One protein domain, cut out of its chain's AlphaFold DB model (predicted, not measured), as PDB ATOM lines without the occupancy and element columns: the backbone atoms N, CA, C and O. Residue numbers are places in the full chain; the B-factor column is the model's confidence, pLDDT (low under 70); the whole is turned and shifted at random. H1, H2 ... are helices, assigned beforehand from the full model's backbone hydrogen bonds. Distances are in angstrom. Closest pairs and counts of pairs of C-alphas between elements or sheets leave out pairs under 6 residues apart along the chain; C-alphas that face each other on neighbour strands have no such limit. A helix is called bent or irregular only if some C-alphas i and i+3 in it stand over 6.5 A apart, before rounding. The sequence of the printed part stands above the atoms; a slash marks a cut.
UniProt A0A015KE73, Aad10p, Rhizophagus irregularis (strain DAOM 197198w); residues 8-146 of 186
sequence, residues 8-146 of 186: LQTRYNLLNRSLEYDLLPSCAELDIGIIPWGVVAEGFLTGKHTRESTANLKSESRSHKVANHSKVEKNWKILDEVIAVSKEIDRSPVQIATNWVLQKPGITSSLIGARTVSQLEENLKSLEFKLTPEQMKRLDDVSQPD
ATOM      1  N   LEU A   8     193.412 -13.317-241.919       96.62
ATOM      2  CA  LEU A   8     192.180 -13.424-242.689       96.62
ATOM      3  C   LEU A   8     191.874 -12.102-243.403       96.62
ATOM      4  O   LEU A   8     191.664 -11.065-242.774       96.62
ATOM      5  N   GLN A   9     191.774 -12.153-244.733       96.81
ATOM      6  CA  GLN A   9     191.194 -11.071-245.528       96.81
ATOM      7  C   GLN A   9     189.750 -11.409-245.898       96.81
ATOM      8  O   GLN A   9     189.496 -12.347-246.651       96.81
ATOM      9  N   THR A  10     188.795 -10.622-245.406       95.00
ATOM     10  CA  THR A  10     187.362 -10.817-245.677       95.00
ATOM     11  C   THR A  10     186.623  -9.484-245.815       95.00
ATOM     12  O   THR A  10     187.169  -8.424-245.518       95.00
ATOM     13  N   ARG A  11     185.385  -9.507-246.309       95.06
ATOM     14  CA  ARG A  11     184.552  -8.303-246.391       95.06
ATOM     15  C   ARG A  11     184.096  -7.912-244.993       95.06
ATOM     16  O   ARG A  11     183.566  -8.755-244.280       95.06
ATOM     17  N   TYR A  12     184.219  -6.633-244.654       97.00
ATOM     18  CA  TYR A  12     183.565  -6.080-243.474       97.00
ATOM     19  C   TYR A  12     183.377  -4.573-243.623       97.00
ATOM     20  O   TYR A  12     184.318  -3.847-243.951       97.00
ATOM     21  N   ASN A  13     182.142  -4.119-243.450       97.56
ATOM     22  CA  ASN A  13     181.746  -2.714-243.487       97.56
ATOM     23  C   ASN A  13     180.332  -2.572-242.906       97.56
ATOM     24  O   ASN A  13     179.674  -3.565-242.603       97.56
ATOM     25  N   LEU A  14     179.826  -1.343-242.824       98.06
ATOM     26  CA  LEU A  14     178.485  -1.069-242.300       98.06
ATOM     27  C   LEU A  14     177.341  -1.752-243.082       98.06
ATOM     28  O   LEU A  14     176.249  -1.883-242.556       98.06
ATOM     29  N   LEU A  15     177.549  -2.203-244.324       96.50
ATOM     30  CA  LEU A  15     176.525  -2.918-245.104       96.50
ATOM     31  C   LEU A  15     176.651  -4.443-244.967       96.50
ATOM     32  O   LEU A  15     175.742  -5.180-245.342       96.50
ATOM     33  N   ASN A  16     177.795  -4.944-244.500       94.56
ATOM     34  CA  ASN A  16     178.072  -6.368-244.388       94.56
ATOM     35  C   ASN A  16     178.870  -6.647-243.114       94.56
ATOM     36  O   ASN A  16     180.086  -6.448-243.061       94.56
ATOM     37  N   ARG A  17     178.146  -7.140-242.108       94.88
ATOM     38  CA  ARG A  17     178.665  -7.453-240.774       94.88
ATOM     39  C   ARG A  17     178.658  -8.956-240.479       94.88
ATOM     40  O   ARG A  17     178.688  -9.357-239.325       94.88
ATOM     41  N   SER A  18     178.636  -9.805-241.515       91.06
ATOM     42  CA  SER A  18     178.573 -11.266-241.335       91.06
ATOM     43  C   SER A  18     179.810 -11.837-240.639       91.06
ATOM     44  O   SER A  18     179.713 -12.857-239.972       91.06
ATOM     45  N   LEU A  19     180.955 -11.158-240.764       90.94
ATOM     46  CA  LEU A  19     182.196 -11.483-240.058       90.94
ATOM     47  C   LEU A  19     182.003 -11.589-238.531       90.94
ATOM     48  O   LEU A  19     182.709 -12.362-237.893       90.94
ATOM     49  N   GLU A  20     181.064 -10.837-237.948       92.44
ATOM     50  CA  GLU A  20     180.869 -10.752-236.491       92.44
ATOM     51  C   GLU A  20     180.326 -12.039-235.856       92.44
ATOM     52  O   GLU A  20     180.447 -12.199-234.646       92.44
ATOM     53  N   TYR A  21     179.741 -12.948-236.640       89.12
ATOM     54  CA  TYR A  21     179.049 -14.117-236.096       89.12
ATOM     55  C   TYR A  21     179.996 -15.253-235.681       89.12
ATOM     56  O   TYR A  21     179.916 -15.745-234.561       89.12
ATOM     57  N   ASP A  22     180.882 -15.691-236.575       87.88
ATOM     58  CA  ASP A  22     181.793 -16.828-236.375       87.88
ATOM     59  C   ASP A  22     183.258 -16.448-236.560       87.88
ATOM     60  O   ASP A  22     184.106 -16.796-235.738       87.88
ATOM     61  N   LEU A  23     183.574 -15.764-237.657       91.12
ATOM     62  CA  LEU A  23     184.953 -15.551-238.072       91.12
ATOM     63  C   LEU A  23     185.685 -14.605-237.123       91.12
ATOM     64  O   LEU A  23     186.832 -14.877-236.787       91.12
ATOM     65  N   LEU A  24     185.042 -13.532-236.662       91.62
ATOM     66  CA  LEU A  24     185.645 -12.588-235.722       91.62
ATOM     67  C   LEU A  24     186.003 -13.250-234.381       91.62
ATOM     68  O   LEU A  24     187.180 -13.189-234.020       91.62
ATOM     69  N   PRO A  25     185.074 -13.923-233.666       91.00
ATOM     70  CA  PRO A  25     185.432 -14.620-232.432       91.00
ATOM     71  C   PRO A  25     186.425 -15.765-232.676       91.00
ATOM     72  O   PRO A  25     187.369 -15.910-231.912       91.00
ATOM     73  N   SER A  26     186.296 -16.523-233.772       91.56
ATOM     74  CA  SER A  26     187.252 -17.601-234.084       91.56
ATOM     75  C   SER A  26     188.666 -17.078-234.324       91.56
ATOM     76  O   SER A  26     189.632 -17.685-233.874       91.56
ATOM     77  N   CYS A  27     188.811 -15.953-235.030       93.62
ATOM     78  CA  CYS A  27     190.123 -15.352-235.251       93.62
ATOM     79  C   CYS A  27     190.730 -14.834-233.945       93.62
ATOM     80  O   CYS A  27     191.936 -14.964-233.764       93.62
ATOM     81  N   ALA A  28     189.909 -14.296-233.038       89.25
ATOM     82  CA  ALA A  28     190.370 -13.866-231.723       89.25
ATOM     83  C   ALA A  28     190.899 -15.043-230.883       89.25
ATOM     84  O   ALA A  28     191.966 -14.926-230.296       89.25
ATOM     85  N   GLU A  29     190.207 -16.187-230.882       92.94
ATOM     86  CA  GLU A  29     190.641 -17.396-230.157       92.94
ATOM     87  C   GLU A  29     191.901 -18.050-230.748       92.94
ATOM     88  O   GLU A  29     192.617 -18.773-230.058       92.94
ATOM     89  N   LEU A  30     192.166 -17.834-232.039       93.94
ATOM     90  CA  LEU A  30     193.266 -18.467-232.773       93.94
ATOM     91  C   LEU A  30     194.457 -17.530-233.026       93.94
ATOM     92  O   LEU A  30     195.356 -17.901-233.781       93.94
ATOM     93  N   ASP A  31     194.458 -16.326-232.445       93.50
ATOM     94  CA  ASP A  31     195.469 -15.284-232.675       93.50
ATOM     95  C   ASP A  31     195.670 -14.944-234.170       93.50
ATOM     96  O   ASP A  31     196.780 -14.697-234.650       93.50
ATOM     97  N   ILE A  32     194.576 -14.931-234.937       96.44
ATOM     98  CA  ILE A  32     194.570 -14.613-236.369       96.44
ATOM     99  C   ILE A  32     194.213 -13.138-236.557       96.44
ATOM    100  O   ILE A  32     193.143 -12.681-236.158       96.44
ATOM    101  N   GLY A  33     195.079 -12.390-237.239       96.81
ATOM    102  CA  GLY A  33     194.791 -11.003-237.588       96.81
ATOM    103  C   GLY A  33     193.724 -10.889-238.678       96.81
ATOM    104  O   GLY A  33     193.713 -11.661-239.638       96.81
ATOM    105  N   ILE A  34     192.845  -9.893-238.583       97.94
ATOM    106  CA  ILE A  34     191.828  -9.629-239.610       97.94
ATOM    107  C   ILE A  34     192.164  -8.340-240.359       97.94
ATOM    108  O   ILE A  34     192.403  -7.293-239.753       97.94
ATOM    109  N   ILE A  35     192.134  -8.415-241.692       97.94
ATOM    110  CA  ILE A  35     192.344  -7.281-242.597       97.94
ATOM    111  C   ILE A  35     191.134  -7.165-243.528       97.94
ATOM    112  O   ILE A  35     191.097  -7.809-244.584       97.94
ATOM    113  N   PRO A  36     190.112  -6.369-243.173       97.38
ATOM    114  CA  PRO A  36     188.936  -6.287-244.001       97.38
ATOM    115  C   PRO A  36     189.147  -5.523-245.291       97.38
ATOM    116  O   PRO A  36     189.820  -4.494-245.324       97.38
ATOM    117  N   TRP A  37     188.477  -5.973-246.343       96.38
ATOM    118  CA  TRP A  37     188.383  -5.259-247.605       96.38
ATOM    119  C   TRP A  37     186.981  -4.690-247.823       96.38
ATOM    120  O   TRP A  37     185.984  -5.140-247.253       96.38
ATOM    121  N   GLY A  38     186.895  -3.675-248.687       94.88
ATOM    122  CA  GLY A  38     185.622  -3.043-249.025       94.88
ATOM    123  C   GLY A  38     185.034  -2.197-247.896       94.88
ATOM    124  O   GLY A  38     183.817  -2.074-247.831       94.88
ATOM    125  N   VAL A  39     185.865  -1.589-247.044       96.00
ATOM    126  CA  VAL A  39     185.436  -0.789-245.875       96.00
ATOM    127  C   VAL A  39     184.473   0.363-246.206       96.00
ATOM    128  O   VAL A  39     183.664   0.753-245.376       96.00
ATOM    129  N   VAL A  40     184.483   0.848-247.454       95.88
ATOM    130  CA  VAL A  40     183.547   1.869-247.971       95.88
ATOM    131  C   VAL A  40     182.488   1.319-248.940       95.88
ATOM    132  O   VAL A  40     181.949   2.066-249.759       95.88
ATOM    133  N   ALA A  41     182.223   0.010-248.906       95.06
ATOM    134  CA  ALA A  41     181.255  -0.681-249.768       95.06
ATOM    135  C   ALA A  41     181.398  -0.317-251.257       95.06
ATOM    136  O   ALA A  41     180.495   0.220-251.900       95.06
ATOM    137  N   GLU A  42     182.609  -0.534-251.783       91.88
ATOM    138  CA  GLU A  42     182.969  -0.275-253.183       91.88
ATOM    139  C   GLU A  42     182.770   1.185-253.652       91.88
ATOM    140  O   GLU A  42     182.872   1.469-254.844       91.88
ATOM    141  N   GLY A  43     182.574   2.123-252.719       91.94
ATOM    142  CA  GLY A  43     182.363   3.545-252.986       91.94
ATOM    143  C   GLY A  43     180.993   4.058-252.543       91.94
ATOM    144  O   GLY A  43     180.805   5.272-252.479       91.94
ATOM    145  N   PHE A  44     180.059   3.172-252.189       95.00
ATOM    146  CA  PHE A  44     178.717   3.563-251.760       95.00
ATOM    147  C   PHE A  44     178.752   4.454-250.504       95.00
ATOM    148  O   PHE A  44     178.114   5.502-250.477       95.00
ATOM    149  N   LEU A  45     179.601   4.125-249.521       96.56
ATOM    150  CA  LEU A  45     179.739   4.884-248.267       96.56
ATOM    151  C   LEU A  45     180.541   6.194-248.396       96.56
ATOM    152  O   LEU A  45     180.844   6.840-247.400       96.56
ATOM    153  N   THR A  46     180.920   6.604-249.609       94.19
ATOM    154  CA  THR A  46     181.705   7.837-249.815       94.19
ATOM    155  C   THR A  46     180.856   9.108-249.780       94.19
ATOM    156  O   THR A  46     181.418  10.201-249.770       94.19
ATOM    157  N   GLY A  47     179.524   8.986-249.840       90.50
ATOM    158  CA  GLY A  47     178.602  10.120-249.975       90.50
ATOM    159  C   GLY A  47     178.582  10.771-251.364       90.50
ATOM    160  O   GLY A  47     177.852  11.731-251.576       90.50
ATOM    161  N   LYS A  48     179.354  10.258-252.336       90.19
ATOM    162  CA  LYS A  48     179.414  10.806-253.707       90.19
ATOM    163  C   LYS A  48     178.206  10.450-254.571       90.19
ATOM    164  O   LYS A  48     178.018  11.043-255.630       90.19
ATOM    165  N   HIS A  49     177.443   9.445-254.160       87.31
ATOM    166  CA  HIS A  49     176.320   8.910-254.911       87.31
ATOM    167  C   HIS A  49     175.009   9.339-254.260       87.31
ATOM    168  O   HIS A  49     174.816   9.144-253.066       87.31
ATOM    169  N   THR A  50     174.104   9.882-255.063       85.69
ATOM    170  CA  THR A  50     172.704  10.120-254.694       85.69
ATOM    171  C   THR A  50     171.803   9.047-255.297       85.69
ATOM    172  O   THR A  50     172.190   8.384-256.268       85.69
ATOM    173  N   ARG A  51     170.582   8.909-254.768       85.81
ATOM    174  CA  ARG A  51     169.566   7.978-255.285       85.81
ATOM    175  C   ARG A  51     169.357   8.169-256.796       85.81
ATOM    176  O   ARG A  51     169.410   7.201-257.553       85.81
ATOM    177  N   GLU A  52     169.284   9.415-257.257       81.31
ATOM    178  CA  GLU A  52     169.126   9.795-258.669       81.31
ATOM    179  C   GLU A  52     170.355   9.419-259.506       81.31
ATOM    180  O   GLU A  52     170.225   8.855-260.594       81.31
ATOM    181  N   SER A  53     171.562   9.684-258.992       80.38
ATOM    182  CA  SER A  53     172.806   9.356-259.699       80.38
ATOM    183  C   SER A  53     172.992   7.846-259.887       80.38
ATOM    184  O   SER A  53     173.546   7.411-260.895       80.38
ATOM    185  N   THR A  54     172.498   7.039-258.936       78.62
ATOM    186  CA  THR A  54     172.639   5.577-258.968       78.62
ATOM    187  C   THR A  54     171.653   4.882-259.897       78.62
ATOM    188  O   THR A  54     171.971   3.810-260.408       78.62
ATOM    189  N   ALA A  55     170.506   5.507-260.186       72.00
ATOM    190  CA  ALA A  55     169.492   4.960-261.087       72.00
ATOM    191  C   ALA A  55     170.010   4.759-262.525       72.00
ATOM    192  O   ALA A  55     169.527   3.887-263.243       72.00
ATOM    193  N   ASN A  56     171.028   5.531-262.925       67.62
ATOM    194  CA  ASN A  56     171.581   5.543-264.282       67.62
ATOM    195  C   ASN A  56     172.990   4.926-264.389       67.62
ATOM    196  O   ASN A  56     173.633   5.045-265.437       67.62
ATOM    197  N   LEU A  57     173.504   4.286-263.330       70.19
ATOM    198  CA  LEU A  57     174.846   3.695-263.353       70.19
ATOM    199  C   LEU A  57     174.912   2.518-264.341       70.19
ATOM    200  O   LEU A  57     174.262   1.489-264.164       70.19
ATOM    201  N   LYS A  58     175.732   2.670-265.390       61.31
ATOM    202  CA  LYS A  58     175.995   1.636-266.404       61.31
ATOM    203  C   LYS A  58     177.092   0.649-265.970       61.31
ATOM    204  O   LYS A  58     177.823   0.867-265.007       61.31
ATOM    205  N   SER A  59     177.172  -0.439-266.740       52.75
ATOM    206  CA  SER A  59     178.002  -1.653-266.637       52.75
ATOM    207  C   SER A  59     179.534  -1.445-266.539       52.75
ATOM    208  O   SER A  59     180.294  -1.948-267.362       52.75
ATOM    209  N   GLU A  60     180.025  -0.774-265.503       60.62
ATOM    210  CA  GLU A  60     181.379  -1.011-264.976       60.62
ATOM    211  C   GLU A  60     181.278  -1.816-263.678       60.62
ATOM    212  O   GLU A  60     180.331  -1.622-262.920       60.62
ATOM    213  N   SER A  61     182.229  -2.709-263.369       62.06
ATOM    214  CA  SER A  61     182.060  -3.646-262.238       62.06
ATOM    215  C   SER A  61     181.871  -2.943-260.883       62.06
ATOM    216  O   SER A  61     181.053  -3.381-260.072       62.06
ATOM    217  N   ARG A  62     182.566  -1.818-260.649       63.03
ATOM    218  CA  ARG A  62     182.422  -1.018-259.420       63.03
ATOM    219  C   ARG A  62     181.108  -0.233-259.406       63.03
ATOM    220  O   ARG A  62     180.393  -0.292-258.411       63.03
ATOM    221  N   SER A  63     180.748   0.404-260.521       72.31
ATOM    222  CA  SER A  63     179.448   1.070-260.700       72.31
ATOM    223  C   SER A  63     178.284   0.092-260.519       72.31
ATOM    224  O   SER A  63     177.275   0.437-259.916       72.31
ATOM    225  N   HIS A  64     178.460  -1.163-260.934       75.81
ATOM    226  CA  HIS A  64     177.492  -2.235-260.747       75.81
ATOM    227  C   HIS A  64     177.345  -2.652-259.274       75.81
ATOM    228  O   HIS A  64     176.234  -2.914-258.820       75.81
ATOM    229  N   LYS A  65     178.436  -2.692-258.492       84.44
ATOM    230  CA  LYS A  65     178.361  -2.964-257.042       84.44
ATOM    231  C   LYS A  65     177.643  -1.838-256.297       84.44
ATOM    232  O   LYS A  65     176.729  -2.131-255.535       84.44
ATOM    233  N   VAL A  66     177.978  -0.579-256.586       85.81
ATOM    234  CA  VAL A  66     177.270   0.592-256.034       85.81
ATOM    235  C   VAL A  66     175.785   0.564-256.415       85.81
ATOM    236  O   VAL A  66     174.940   0.752-255.547       85.81
ATOM    237  N   ALA A  67     175.462   0.240-257.671       85.38
ATOM    238  CA  ALA A  67     174.083   0.105-258.142       85.38
ATOM    239  C   ALA A  67     173.312  -1.058-257.488       85.38
ATOM    240  O   ALA A  67     172.086  -1.047-257.440       85.38
ATOM    241  N   ASN A  68     173.999  -2.097-257.009       89.00
ATOM    242  CA  ASN A  68     173.354  -3.164-256.246       89.00
ATOM    243  C   ASN A  68     173.117  -2.739-254.796       89.00
ATOM    244  O   ASN A  68     172.030  -2.973-254.277       89.00
ATOM    245  N   HIS A  69     174.085  -2.059-254.176       92.31
ATOM    246  CA  HIS A  69     173.912  -1.494-252.835       92.31
ATOM    247  C   HIS A  69     172.767  -0.477-252.795       92.31
ATOM    248  O   HIS A  69     171.985  -0.488-251.849       92.31
ATOM    249  N   SER A  70     172.598   0.332-253.845       90.56
ATOM    250  CA  SER A  70     171.545   1.352-253.930       90.56
ATOM    251  C   SER A  70     170.119   0.810-254.034       90.56
ATOM    252  O   SER A  70     169.177   1.578-253.853       90.56
ATOM    253  N   LYS A  71     169.932  -0.483-254.329       90.81
ATOM    254  CA  LYS A  71     168.601  -1.119-254.387       90.81
ATOM    255  C   LYS A  71     168.022  -1.414-253.002       90.81
ATOM    256  O   LYS A  71     166.838  -1.717-252.896       90.81
ATOM    257  N   VAL A  72     168.849  -1.367-251.960       92.56
ATOM    258  CA  VAL A  72     168.456  -1.695-250.588       92.56
ATOM    259  C   VAL A  72     168.293  -0.395-249.804       92.56
ATOM    260  O   VAL A  72     169.275   0.290-249.531       92.56
ATOM    261  N   GLU A  73     167.064  -0.059-249.404       94.00
ATOM    262  CA  GLU A  73     166.775   1.218-248.726       94.00
ATOM    263  C   GLU A  73     167.550   1.389-247.415       94.00
ATOM    264  O   GLU A  73     167.993   2.483-247.071       94.00
ATOM    265  N   LYS A  74     167.791   0.291-246.696       95.38
ATOM    266  CA  LYS A  74     168.601   0.308-245.478       95.38
ATOM    267  C   LYS A  74     170.021   0.826-245.709       95.38
ATOM    268  O   LYS A  74     170.536   1.551-244.864       95.38
ATOM    269  N   ASN A  75     170.632   0.522-246.855       96.38
ATOM    270  CA  ASN A  75     171.972   1.019-247.167       96.38
ATOM    271  C   ASN A  75     171.983   2.548-247.244       96.38
ATOM    272  O   ASN A  75     172.932   3.173-246.776       96.38
ATOM    273  N   TRP A  76     170.916   3.157-247.762       96.69
ATOM    274  CA  TRP A  76     170.789   4.609-247.765       96.69
ATOM    275  C   TRP A  76     170.652   5.186-246.358       96.69
ATOM    276  O   TRP A  76     171.345   6.146-246.056       96.69
ATOM    277  N   LYS A  77     169.864   4.562-245.473       97.75
ATOM    278  CA  LYS A  77     169.776   4.985-244.062       97.75
ATOM    279  C   LYS A  77     171.131   4.923-243.353       97.75
ATOM    280  O   LYS A  77     171.481   5.830-242.609       97.75
ATOM    281  N   ILE A  78     171.906   3.871-243.619       98.44
ATOM    282  CA  ILE A  78     173.278   3.737-243.117       98.44
ATOM    283  C   ILE A  78     174.155   4.877-243.650       98.44
ATOM    284  O   ILE A  78     174.895   5.490-242.885       98.44
ATOM    285  N   LEU A  79     174.081   5.183-244.950       98.38
ATOM    286  CA  LEU A  79     174.838   6.288-245.540       98.38
ATOM    287  C   LEU A  79     174.427   7.647-244.950       98.38
ATOM    288  O   LEU A  79     175.301   8.461-244.663       98.38
ATOM    289  N   ASP A  80     173.130   7.880-244.752       98.31
ATOM    290  CA  ASP A  80     172.603   9.109-244.153       98.31
ATOM    291  C   ASP A  80     173.175   9.308-242.737       98.31
ATOM    292  O   ASP A  80     173.640  10.401-242.407       98.31
ATOM    293  N   GLU A  81     173.253   8.237-241.940       98.75
ATOM    294  CA  GLU A  81     173.854   8.264-240.602       98.75
ATOM    295  C   GLU A  81     175.372   8.512-240.643       98.75
ATOM    296  O   GLU A  81     175.898   9.331-239.888       98.75
ATOM    297  N   VAL A  82     176.089   7.875-241.577       98.69
ATOM    298  CA  VAL A  82     177.520   8.138-241.805       98.69
ATOM    299  C   VAL A  82     177.757   9.607-242.159       98.69
ATOM    300  O   VAL A  82     178.708  10.210-241.661       98.69
ATOM    301  N   ILE A  83     176.899  10.201-242.994       98.50
ATOM    302  CA  ILE A  83     176.967  11.621-243.364       98.50
ATOM    303  C   ILE A  83     176.638  12.520-242.163       98.50
ATOM    304  O   ILE A  83     177.256  13.575-242.012       98.50
ATOM    305  N   ALA A  84     175.689  12.135-241.309       98.62
ATOM    306  CA  ALA A  84     175.362  12.888-240.100       98.62
ATOM    307  C   ALA A  84     176.566  12.948-239.145       98.62
ATOM    308  O   ALA A  84     177.023  14.039-238.806       98.62
ATOM    309  N   VAL A  85     177.154  11.793-238.817       98.69
ATOM    310  CA  VAL A  85     178.355  11.705-237.968       98.69
ATOM    311  C   VAL A  85     179.549  12.422-238.610       98.69
ATOM    312  O   VAL A  85     180.284  13.131-237.932       98.69
ATOM    313  N   SER A  86     179.713  12.302-239.930       98.38
ATOM    314  CA  SER A  86     180.726  13.028-240.712       98.38
ATOM    315  C   SER A  86     180.674  14.541-240.478       98.38
ATOM    316  O   SER A  86     181.715  15.161-240.255       98.38
ATOM    317  N   LYS A  87     179.472  15.130-240.466       98.38
ATOM    318  CA  LYS A  87     179.271  16.568-240.226       98.38
ATOM    319  C   LYS A  87     179.528  16.981-238.779       98.38
ATOM    320  O   LYS A  87     179.989  18.093-238.555       98.38
ATOM    321  N   GLU A  88     179.236  16.117-237.809       98.19
ATOM    322  CA  GLU A  88     179.421  16.419-236.380       98.19
ATOM    323  C   GLU A  88     180.886  16.649-236.001       98.19
ATOM    324  O   GLU A  88     181.167  17.459-235.121       98.19
ATOM    325  N   ILE A  89     181.811  15.933-236.647       97.25
ATOM    326  CA  ILE A  89     183.240  15.951-236.292       97.25
ATOM    327  C   ILE A  89     184.150  16.444-237.421       97.25
ATOM    328  O   ILE A  89     185.366  16.293-237.325       97.25
ATOM    329  N   ASP A  90     183.567  17.015-238.480       97.31
ATOM    330  CA  ASP A  90     184.273  17.555-239.649       97.31
ATOM    331  C   ASP A  90     185.268  16.554-240.274       97.31
ATOM    332  O   ASP A  90     186.464  16.805-240.458       97.31
ATOM    333  N   ARG A  91     184.762  15.351-240.564       97.94
ATOM    334  CA  ARG A  91     185.507  14.260-241.216       97.94
ATOM    335  C   ARG A  91     184.745  13.748-242.418       97.94
ATOM    336  O   ARG A  91     183.522  13.774-242.430       97.94
ATOM    337  N   SER A  92     185.433  13.243-243.438       97.88
ATOM    338  CA  SER A  92     184.764  12.717-244.633       97.88
ATOM    339  C   SER A  92     184.020  11.398-244.346       97.88
ATOM    340  O   SER A  92     184.467  10.614-243.507       97.88
ATOM    341  N   PRO A  93     182.944  11.061-245.085       98.00
ATOM    342  CA  PRO A  93     182.247   9.774-244.940       98.00
ATOM    343  C   PRO A  93     183.166   8.548-245.060       98.00
ATOM    344  O   PRO A  93     182.995   7.551-244.360       98.00
ATOM    345  N   VAL A  94     184.200   8.644-245.906       97.25
ATOM    346  CA  VAL A  94     185.232   7.607-246.056       97.25
ATOM    347  C   VAL A  94     186.013   7.407-244.763       97.25
ATOM    348  O   VAL A  94     186.251   6.266-244.363       97.25
ATOM    349  N   GLN A  95     186.387   8.502-244.099       98.31
ATOM    350  CA  GLN A  95     187.081   8.450-242.819       98.31
ATOM    351  C   GLN A  95     186.191   7.871-241.725       98.31
ATOM    352  O   GLN A  95     186.666   7.026-240.977       98.31
ATOM    353  N   ILE A  96     184.911   8.259-241.666       98.62
ATOM    354  CA  ILE A  96     183.951   7.714-240.693       98.62
ATOM    355  C   ILE A  96     183.810   6.199-240.855       98.62
ATOM    356  O   ILE A  96     184.017   5.458-239.897       98.62
ATOM    357  N   ALA A  97     183.518   5.721-242.068       98.25
ATOM    358  CA  ALA A  97     183.334   4.293-242.327       98.25
ATOM    359  C   ALA A  97     184.611   3.477-242.051       98.25
ATOM    360  O   ALA A  97     184.543   2.391-241.478       98.25
ATOM    361  N   THR A  98     185.779   4.011-242.421       98.25
ATOM    362  CA  THR A  98     187.072   3.349-242.174       98.25
ATOM    363  C   THR A  98     187.406   3.321-240.682       98.25
ATOM    364  O   THR A  98     187.793   2.275-240.167       98.25
ATOM    365  N   ASN A  99     187.207   4.434-239.969       98.44
ATOM    366  CA  ASN A  99     187.447   4.524-238.530       98.44
ATOM    367  C   ASN A  99     186.511   3.600-237.742       98.44
ATOM    368  O   ASN A  99     186.972   2.919-236.832       98.44
ATOM    369  N   TRP A 100     185.234   3.504-238.137       98.62
ATOM    370  CA  TRP A 100     184.296   2.547-237.548       98.62
ATOM    371  C   TRP A 100     184.841   1.120-237.645       98.62
ATOM    372  O   TRP A 100     184.960   0.471-236.613       98.62
ATOM    373  N   VAL A 101     185.268   0.668-238.837       98.19
ATOM    374  CA  VAL A 101     185.851  -0.677-239.029       98.19
ATOM    375  C   VAL A 101     187.084  -0.883-238.148       98.19
ATOM    376  O   VAL A 101     187.198  -1.912-237.488       98.19
ATOM    377  N   LEU A 102     187.998   0.088-238.120       97.81
ATOM    378  CA  LEU A 102     189.246   0.003-237.355       97.81
ATOM    379  C   LEU A 102     189.041   0.004-235.834       97.81
ATOM    380  O   LEU A 102     189.930  -0.428-235.106       97.81
ATOM    381  N   GLN A 103     187.893   0.478-235.346       97.81
ATOM    382  CA  GLN A 103     187.542   0.430-233.928       97.81
ATOM    383  C   GLN A 103     186.805  -0.852-233.520       97.81
ATOM    384  O   GLN A 103     186.557  -1.053-232.328       97.81
ATOM    385  N   LYS A 104     186.446  -1.735-234.462       96.56
ATOM    386  CA  LYS A 104     185.796  -3.005-234.118       96.56
ATOM    387  C   LYS A 104     186.817  -3.979-233.508       96.56
ATOM    388  O   LYS A 104     187.951  -4.056-233.988       96.56
ATOM    389  N   PRO A 105     186.439  -4.740-232.464       91.75
ATOM    390  CA  PRO A 105     187.338  -5.704-231.831       91.75
ATOM    391  C   PRO A 105     187.905  -6.721-232.828       91.75
ATOM    392  O   PRO A 105     187.199  -7.170-233.726       91.75
ATOM    393  N   GLY A 106     189.177  -7.094-232.673       91.25
ATOM    394  CA  GLY A 106     189.837  -8.108-233.509       91.25
ATOM    395  C   GLY A 106     190.290  -7.631-234.897       91.25
ATOM    396  O   GLY A 106     191.043  -8.337-235.565       91.25
ATOM    397  N   ILE A 107     189.900  -6.429-235.336       96.81
ATOM    398  CA  ILE A 107     190.397  -5.858-236.592       96.81
ATOM    399  C   ILE A 107     191.832  -5.362-236.399       96.81
ATOM    400  O   ILE A 107     192.098  -4.471-235.598       96.81
ATOM    401  N   THR A 108     192.773  -5.937-237.150       96.12
ATOM    402  CA  THR A 108     194.206  -5.611-237.046       96.12
ATOM    403  C   THR A 108     194.591  -4.442-237.946       96.12
ATOM    404  O   THR A 108     195.440  -3.625-237.601       96.12
ATOM    405  N   SER A 109     193.996  -4.379-239.134       95.19
ATOM    406  CA  SER A 109     194.211  -3.322-240.122       95.19
ATOM    407  C   SER A 109     193.025  -3.284-241.083       95.19
ATOM    408  O   SER A 109     192.166  -4.157-241.032       95.19
ATOM    409  N   SER A 110     192.975  -2.309-241.989       94.81
ATOM    410  CA  SER A 110     191.998  -2.283-243.081       94.81
ATOM    411  C   SER A 110     192.678  -2.177-244.440       94.81
ATOM    412  O   SER A 110     193.657  -1.451-244.621       94.81
ATOM    413  N   LEU A 111     192.139  -2.896-245.424       94.62
ATOM    414  CA  LEU A 111     192.567  -2.781-246.809       94.62
ATOM    415  C   LEU A 111     191.881  -1.567-247.446       94.62
ATOM    416  O   LEU A 111     190.714  -1.620-247.855       94.62
ATOM    417  N   ILE A 112     192.626  -0.469-247.547       91.31
ATOM    418  CA  ILE A 112     192.177   0.766-248.190       91.31
ATOM    419  C   ILE A 112     192.586   0.801-249.666       91.31
ATOM    420  O   ILE A 112     193.658   0.344-250.054       91.31
ATOM    421  N   GLY A 113     191.720   1.364-250.508       88.06
ATOM    422  CA  GLY A 113     191.989   1.562-251.930       88.06
ATOM    423  C   GLY A 113     191.945   3.041-252.298       88.06
ATOM    424  O   GLY A 113     190.971   3.724-251.987       88.06
ATOM    425  N   ALA A 114     192.960   3.514-253.016       91.62
ATOM    426  CA  ALA A 114     193.054   4.873-253.545       91.62
ATOM    427  C   ALA A 114     193.588   4.837-254.985       91.62
ATOM    428  O   ALA A 114     194.340   3.935-255.347       91.62
ATOM    429  N   ARG A 115     193.180   5.798-255.822       90.06
ATOM    430  CA  ARG A 115     193.708   5.962-257.195       90.06
ATOM    431  C   ARG A 115     194.737   7.084-257.305       90.06
ATOM    432  O   ARG A 115     195.422   7.179-258.315       90.06
ATOM    433  N   THR A 116     194.816   7.943-256.295       94.94
ATOM    434  CA  THR A 116     195.748   9.069-256.233       94.94
ATOM    435  C   THR A 116     196.362   9.152-254.841       94.94
ATOM    436  O   THR A 116     195.764   8.687-253.869       94.94
ATOM    437  N   VAL A 117     197.537   9.773-254.738       97.00
ATOM    438  CA  VAL A 117     198.221   9.993-253.452       97.00
ATOM    439  C   VAL A 117     197.358  10.836-252.513       97.00
ATOM    440  O   VAL A 117     197.143  10.440-251.378       97.00
ATOM    441  N   SER A 118     196.740  11.909-253.012       96.00
ATOM    442  CA  SER A 118     195.838  12.744-252.207       96.00
ATOM    443  C   SER A 118     194.642  11.964-251.632       96.00
ATOM    444  O   SER A 118     194.251  12.197-250.494       96.00
ATOM    445  N   GLN A 119     194.081  10.992-252.368       93.75
ATOM    446  CA  GLN A 119     193.044  10.108-251.814       93.75
ATOM    447  C   GLN A 119     193.594   9.195-250.720       93.75
ATOM    448  O   GLN A 119     192.900   8.936-249.743       93.75
ATOM    449  N   LEU A 120     194.812   8.680-250.893       95.81
ATOM    450  CA  LEU A 120     195.461   7.859-249.879       95.81
ATOM    451  C   LEU A 120     195.694   8.671-248.601       95.81
ATOM    452  O   LEU A 120     195.282   8.229-247.535       95.81
ATOM    453  N   GLU A 121     196.279   9.862-248.716       97.00
ATOM    454  CA  GLU A 121     196.509  10.783-247.597       97.00
ATOM    455  C   GLU A 121     195.201  11.127-246.879       97.00
ATOM    456  O   GLU A 121     195.120  11.030-245.657       97.00
ATOM    457  N   GLU A 122     194.139  11.446-247.625       95.31
ATOM    458  CA  GLU A 122     192.831  11.743-247.039       95.31
ATOM    459  C   GLU A 122     192.217  10.524-246.333       95.31
ATOM    460  O   GLU A 122     191.634  10.660-245.258       95.31
ATOM    461  N   ASN A 123     192.371   9.319-246.885       95.31
ATOM    462  CA  ASN A 123     191.901   8.096-246.236       95.31
ATOM    463  C   ASN A 123     192.683   7.806-244.943       95.31
ATOM    464  O   ASN A 123     192.088   7.351-243.966       95.31
ATOM    465  N   LEU A 124     193.995   8.072-244.911       96.75
ATOM    466  CA  LEU A 124     194.853   7.828-243.744       96.75
ATOM    467  C   LEU A 124     194.494   8.711-242.542       96.75
ATOM    468  O   LEU A 124     194.637   8.260-241.408       96.75
ATOM    469  N   LYS A 125     193.911   9.894-242.765       97.38
ATOM    470  CA  LYS A 125     193.357  10.736-241.687       97.38
ATOM    471  C   LYS A 125     192.239  10.056-240.886       97.38
ATOM    472  O   LYS A 125     191.879  10.524-239.810       97.38
ATOM    473  N   SER A 126     191.707   8.922-241.358       97.25
ATOM    474  CA  SER A 126     190.834   8.058-240.549       97.25
ATOM    475  C   SER A 126     191.505   7.551-239.268       97.25
ATOM    476  O   SER A 126     190.795   7.173-238.346       97.25
ATOM    477  N   LEU A 127     192.837   7.573-239.176       96.81
ATOM    478  CA  LEU A 127     193.600   7.177-237.988       96.81
ATOM    479  C   LEU A 127     193.765   8.308-236.958       96.81
ATOM    480  O   LEU A 127     194.190   8.053-235.834       96.81
ATOM    481  N   GLU A 128     193.442   9.550-237.319       97.69
ATOM    482  CA  GLU A 128     193.725  10.746-236.506       97.69
ATOM    483  C   GLU A 128     192.630  11.071-235.481       97.69
ATOM    484  O   GLU A 128     192.707  12.075-234.774       97.69
ATOM    485  N   PHE A 129     191.576  10.259-235.406       98.38
ATOM    486  CA  PHE A 129     190.478  10.455-234.465       98.38
ATOM    487  C   PHE A 129     189.893   9.120-234.009       98.38
ATOM    488  O   PHE A 129     190.231   8.054-234.521       98.38
ATOM    489  N   LYS A 130     188.984   9.186-233.039       98.25
ATOM    490  CA  LYS A 130     188.118   8.071-232.663       98.25
ATOM    491  C   LYS A 130     186.684   8.561-232.645       98.25
ATOM    492  O   LYS A 130     186.402   9.613-232.076       98.25
ATOM    493  N   LEU A 131     185.795   7.796-233.264       98.69
ATOM    494  CA  LEU A 131     184.363   7.941-233.036       98.69
ATOM    495  C   LEU A 131     184.068   7.713-231.553       98.69
ATOM    496  O   LEU A 131     184.619   6.799-230.938       98.69
ATOM    497  N   THR A 132     183.199   8.547-230.998       98.69
ATOM    498  CA  THR A 132     182.721   8.401-229.616       98.69
ATOM    499  C   THR A 132     181.901   7.115-229.451       98.69
ATOM    500  O   THR A 132     181.375   6.600-230.444       98.69
ATOM    501  N   PRO A 133     181.741   6.590-228.219       98.56
ATOM    502  CA  PRO A 133     180.855   5.455-227.961       98.56
ATOM    503  C   PRO A 133     179.437   5.666-228.508       98.56
ATOM    504  O   PRO A 133     178.849   4.748-229.075       98.56
ATOM    505  N   GLU A 134     178.907   6.884-228.414       98.62
ATOM    506  CA  GLU A 134     177.580   7.251-228.906       98.62
ATOM    507  C   GLU A 134     177.506   7.210-230.438       98.62
ATOM    508  O   GLU A 134     176.552   6.670-231.000       98.62
ATOM    509  N   GLN A 135     178.522   7.732-231.131       98.81
ATOM    510  CA  GLN A 135     178.609   7.671-232.596       98.81
ATOM    511  C   GLN A 135     178.802   6.236-233.093       98.81
ATOM    512  O   GLN A 135     178.141   5.825-234.045       98.81
ATOM    513  N   MET A 136     179.657   5.455-232.424       98.69
ATOM    514  CA  MET A 136     179.820   4.025-232.700       98.69
ATOM    515  C   MET A 136     178.494   3.287-232.535       98.69
ATOM    516  O   MET A 136     178.112   2.534-233.426       98.69
ATOM    517  N   LYS A 137     177.756   3.556-231.450       98.56
ATOM    518  CA  LYS A 137     176.453   2.938-231.195       98.56
ATOM    519  C   LYS A 137     175.431   3.286-232.276       98.56
ATOM    520  O   LYS A 137     174.756   2.392-232.762       98.56
ATOM    521  N   ARG A 138     175.328   4.553-232.687       98.69
ATOM    522  CA  ARG A 138     174.406   4.971-233.762       98.69
ATOM    523  C   ARG A 138     174.690   4.241-235.073       98.69
ATOM    524  O   ARG A 138     173.767   3.734-235.708       98.69
ATOM    525  N   LEU A 139     175.968   4.145-235.442       98.81
ATOM    526  CA  LEU A 139     176.409   3.411-236.627       98.81
ATOM    527  C   LEU A 139     176.157   1.904-236.491       98.81
ATOM    528  O   LEU A 139     175.706   1.282-237.451       98.81
ATOM    529  N   ASP A 140     176.396   1.319-235.317       98.31
ATOM    530  CA  ASP A 140     176.105  -0.089-235.031       98.31
ATOM    531  C   ASP A 140     174.595  -0.380-235.104       98.31
ATOM    532  O   ASP A 140     174.201  -1.362-235.728       98.31
ATOM    533  N   ASP A 141     173.751   0.480-234.533       98.12
ATOM    534  CA  ASP A 141     172.297   0.304-234.498       98.12
ATOM    535  C   ASP A 141     171.694   0.385-235.912       98.12
ATOM    536  O   ASP A 141     170.932  -0.495-236.315       98.12
ATOM    537  N   VAL A 142     172.053   1.406-236.703       98.31
ATOM    538  CA  VAL A 142     171.509   1.574-238.067       98.31
ATOM    539  C   VAL A 142     171.990   0.477-239.025       98.31
ATOM    540  O   VAL A 142     171.296   0.132-239.985       98.31
ATOM    541  N   SER A 143     173.179  -0.084-238.769       97.62
ATOM    542  CA  SER A 143     173.796  -1.133-239.589       97.62
ATOM    543  C   SER A 143     173.531  -2.556-239.104       97.62
ATOM    544  O   SER A 143     173.972  -3.504-239.756       97.62
ATOM    545  N   GLN A 144     172.836  -2.732-237.979       94.44
ATOM    546  CA  GLN A 144     172.601  -4.039-237.369       94.44
ATOM    547  C   GLN A 144     171.958  -4.993-238.384       94.44
ATOM    548  O   GLN A 144     170.896  -4.648-238.882       94.44
ATOM    549  N   PRO A 145     172.541  -6.154-238.737       88.75
ATOM    550  CA  PRO A 145     171.967  -7.041-239.755       88.75
ATOM    551  C   PRO A 145     170.511  -7.429-239.450       88.75
ATOM    552  O   PRO A 145     170.215  -7.801-238.319       88.75
ATOM    553  N   ASP A 146     169.620  -7.348-240.448       83.25
ATOM    554  CA  ASP A 146     168.219  -7.801-240.291       83.25
ATOM    555  C   ASP A 146     168.095  -9.320-240.469       83.25
ATOM    556  O   ASP A 146     167.188  -9.938-239.921       83.25
TER     557      ASP A 146
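Overview. This is residues 8 to 146 of the 186 residues of the protein "Aad10p" of Rhizophagus irregularis (strain DAOM 197198w) (UniProt A0A015KE73). The longest helix, H5, lies side by side with H8, and H6 crosses both near the middle of the domain, with H7 packed on H6. Irregular H2 also lies near the middle; H3 and H4 make one end of the long axis, and H1, touching no helix, lies at the other with long loops. The printed part has 139 residues with eight named helices, H1 to H8, no named strand: all helix, mostly crossed. It is compact, radius of gyration of the C-alphas 14.7 A, spanning 45 by 32 by 29 A.

Along the chain. H5, residues 73 to 88, runs 23.3 A from C-alpha 73 at (166.775, 1.218, -248.726). H8 is residues 133 to 143, 15.1 A, ending at C-alpha 143 (173.796, -1.133, -239.589). H6 is residues 93 to 102, 14.2 A; H7, 117 to 127, 16.4 A; H4, 61 to 69, 12.6 A. H2 is residues 41 to 46, H3 51 to 55, H1 23 to 29. H2 is irregular: C-alphas 42 and 45 are 7.8 A apart.

Arrangement. H5 and H8 touch at a shallow tilt of 18 degrees, opposite ways; their closest C-alphas, Ile 78 and Val 142, are 5.8 A apart. H5, with residues 82 to 86 alone, touches H6 about perpendicular, 84 degrees; the closest C-alphas are Ser 86 and Pro 93, 5.5 A. H6 touches H7 at a steep tilt of 50 degrees, closest C-alphas Gln 95 and Ser 126, 4.4 A. H2 touches H4, closest C-alphas Phe 44 and Val 66, 5.4 A. H3 and H4 only just touch, with 3 pairs of C-alphas within 8 A, the closest Thr 54 and Ala 67, 5.7 A. Every O i to N i+4 pair is within hydrogen-bond range in H1, H3, H4, H5, H6 and H8; H7 has 5 of 7, H2 0 of 2 but 2 of 3 O i to N i+3.

Size, cuts and confidence. The C-alphas farthest apart, Glu 29 and Asn 56, are 45.3 A apart. The printed part has no cut; the links H1 to H2 and H6 to H7 are long. Residues 56 and 58 to 62 have pLDDT under 70.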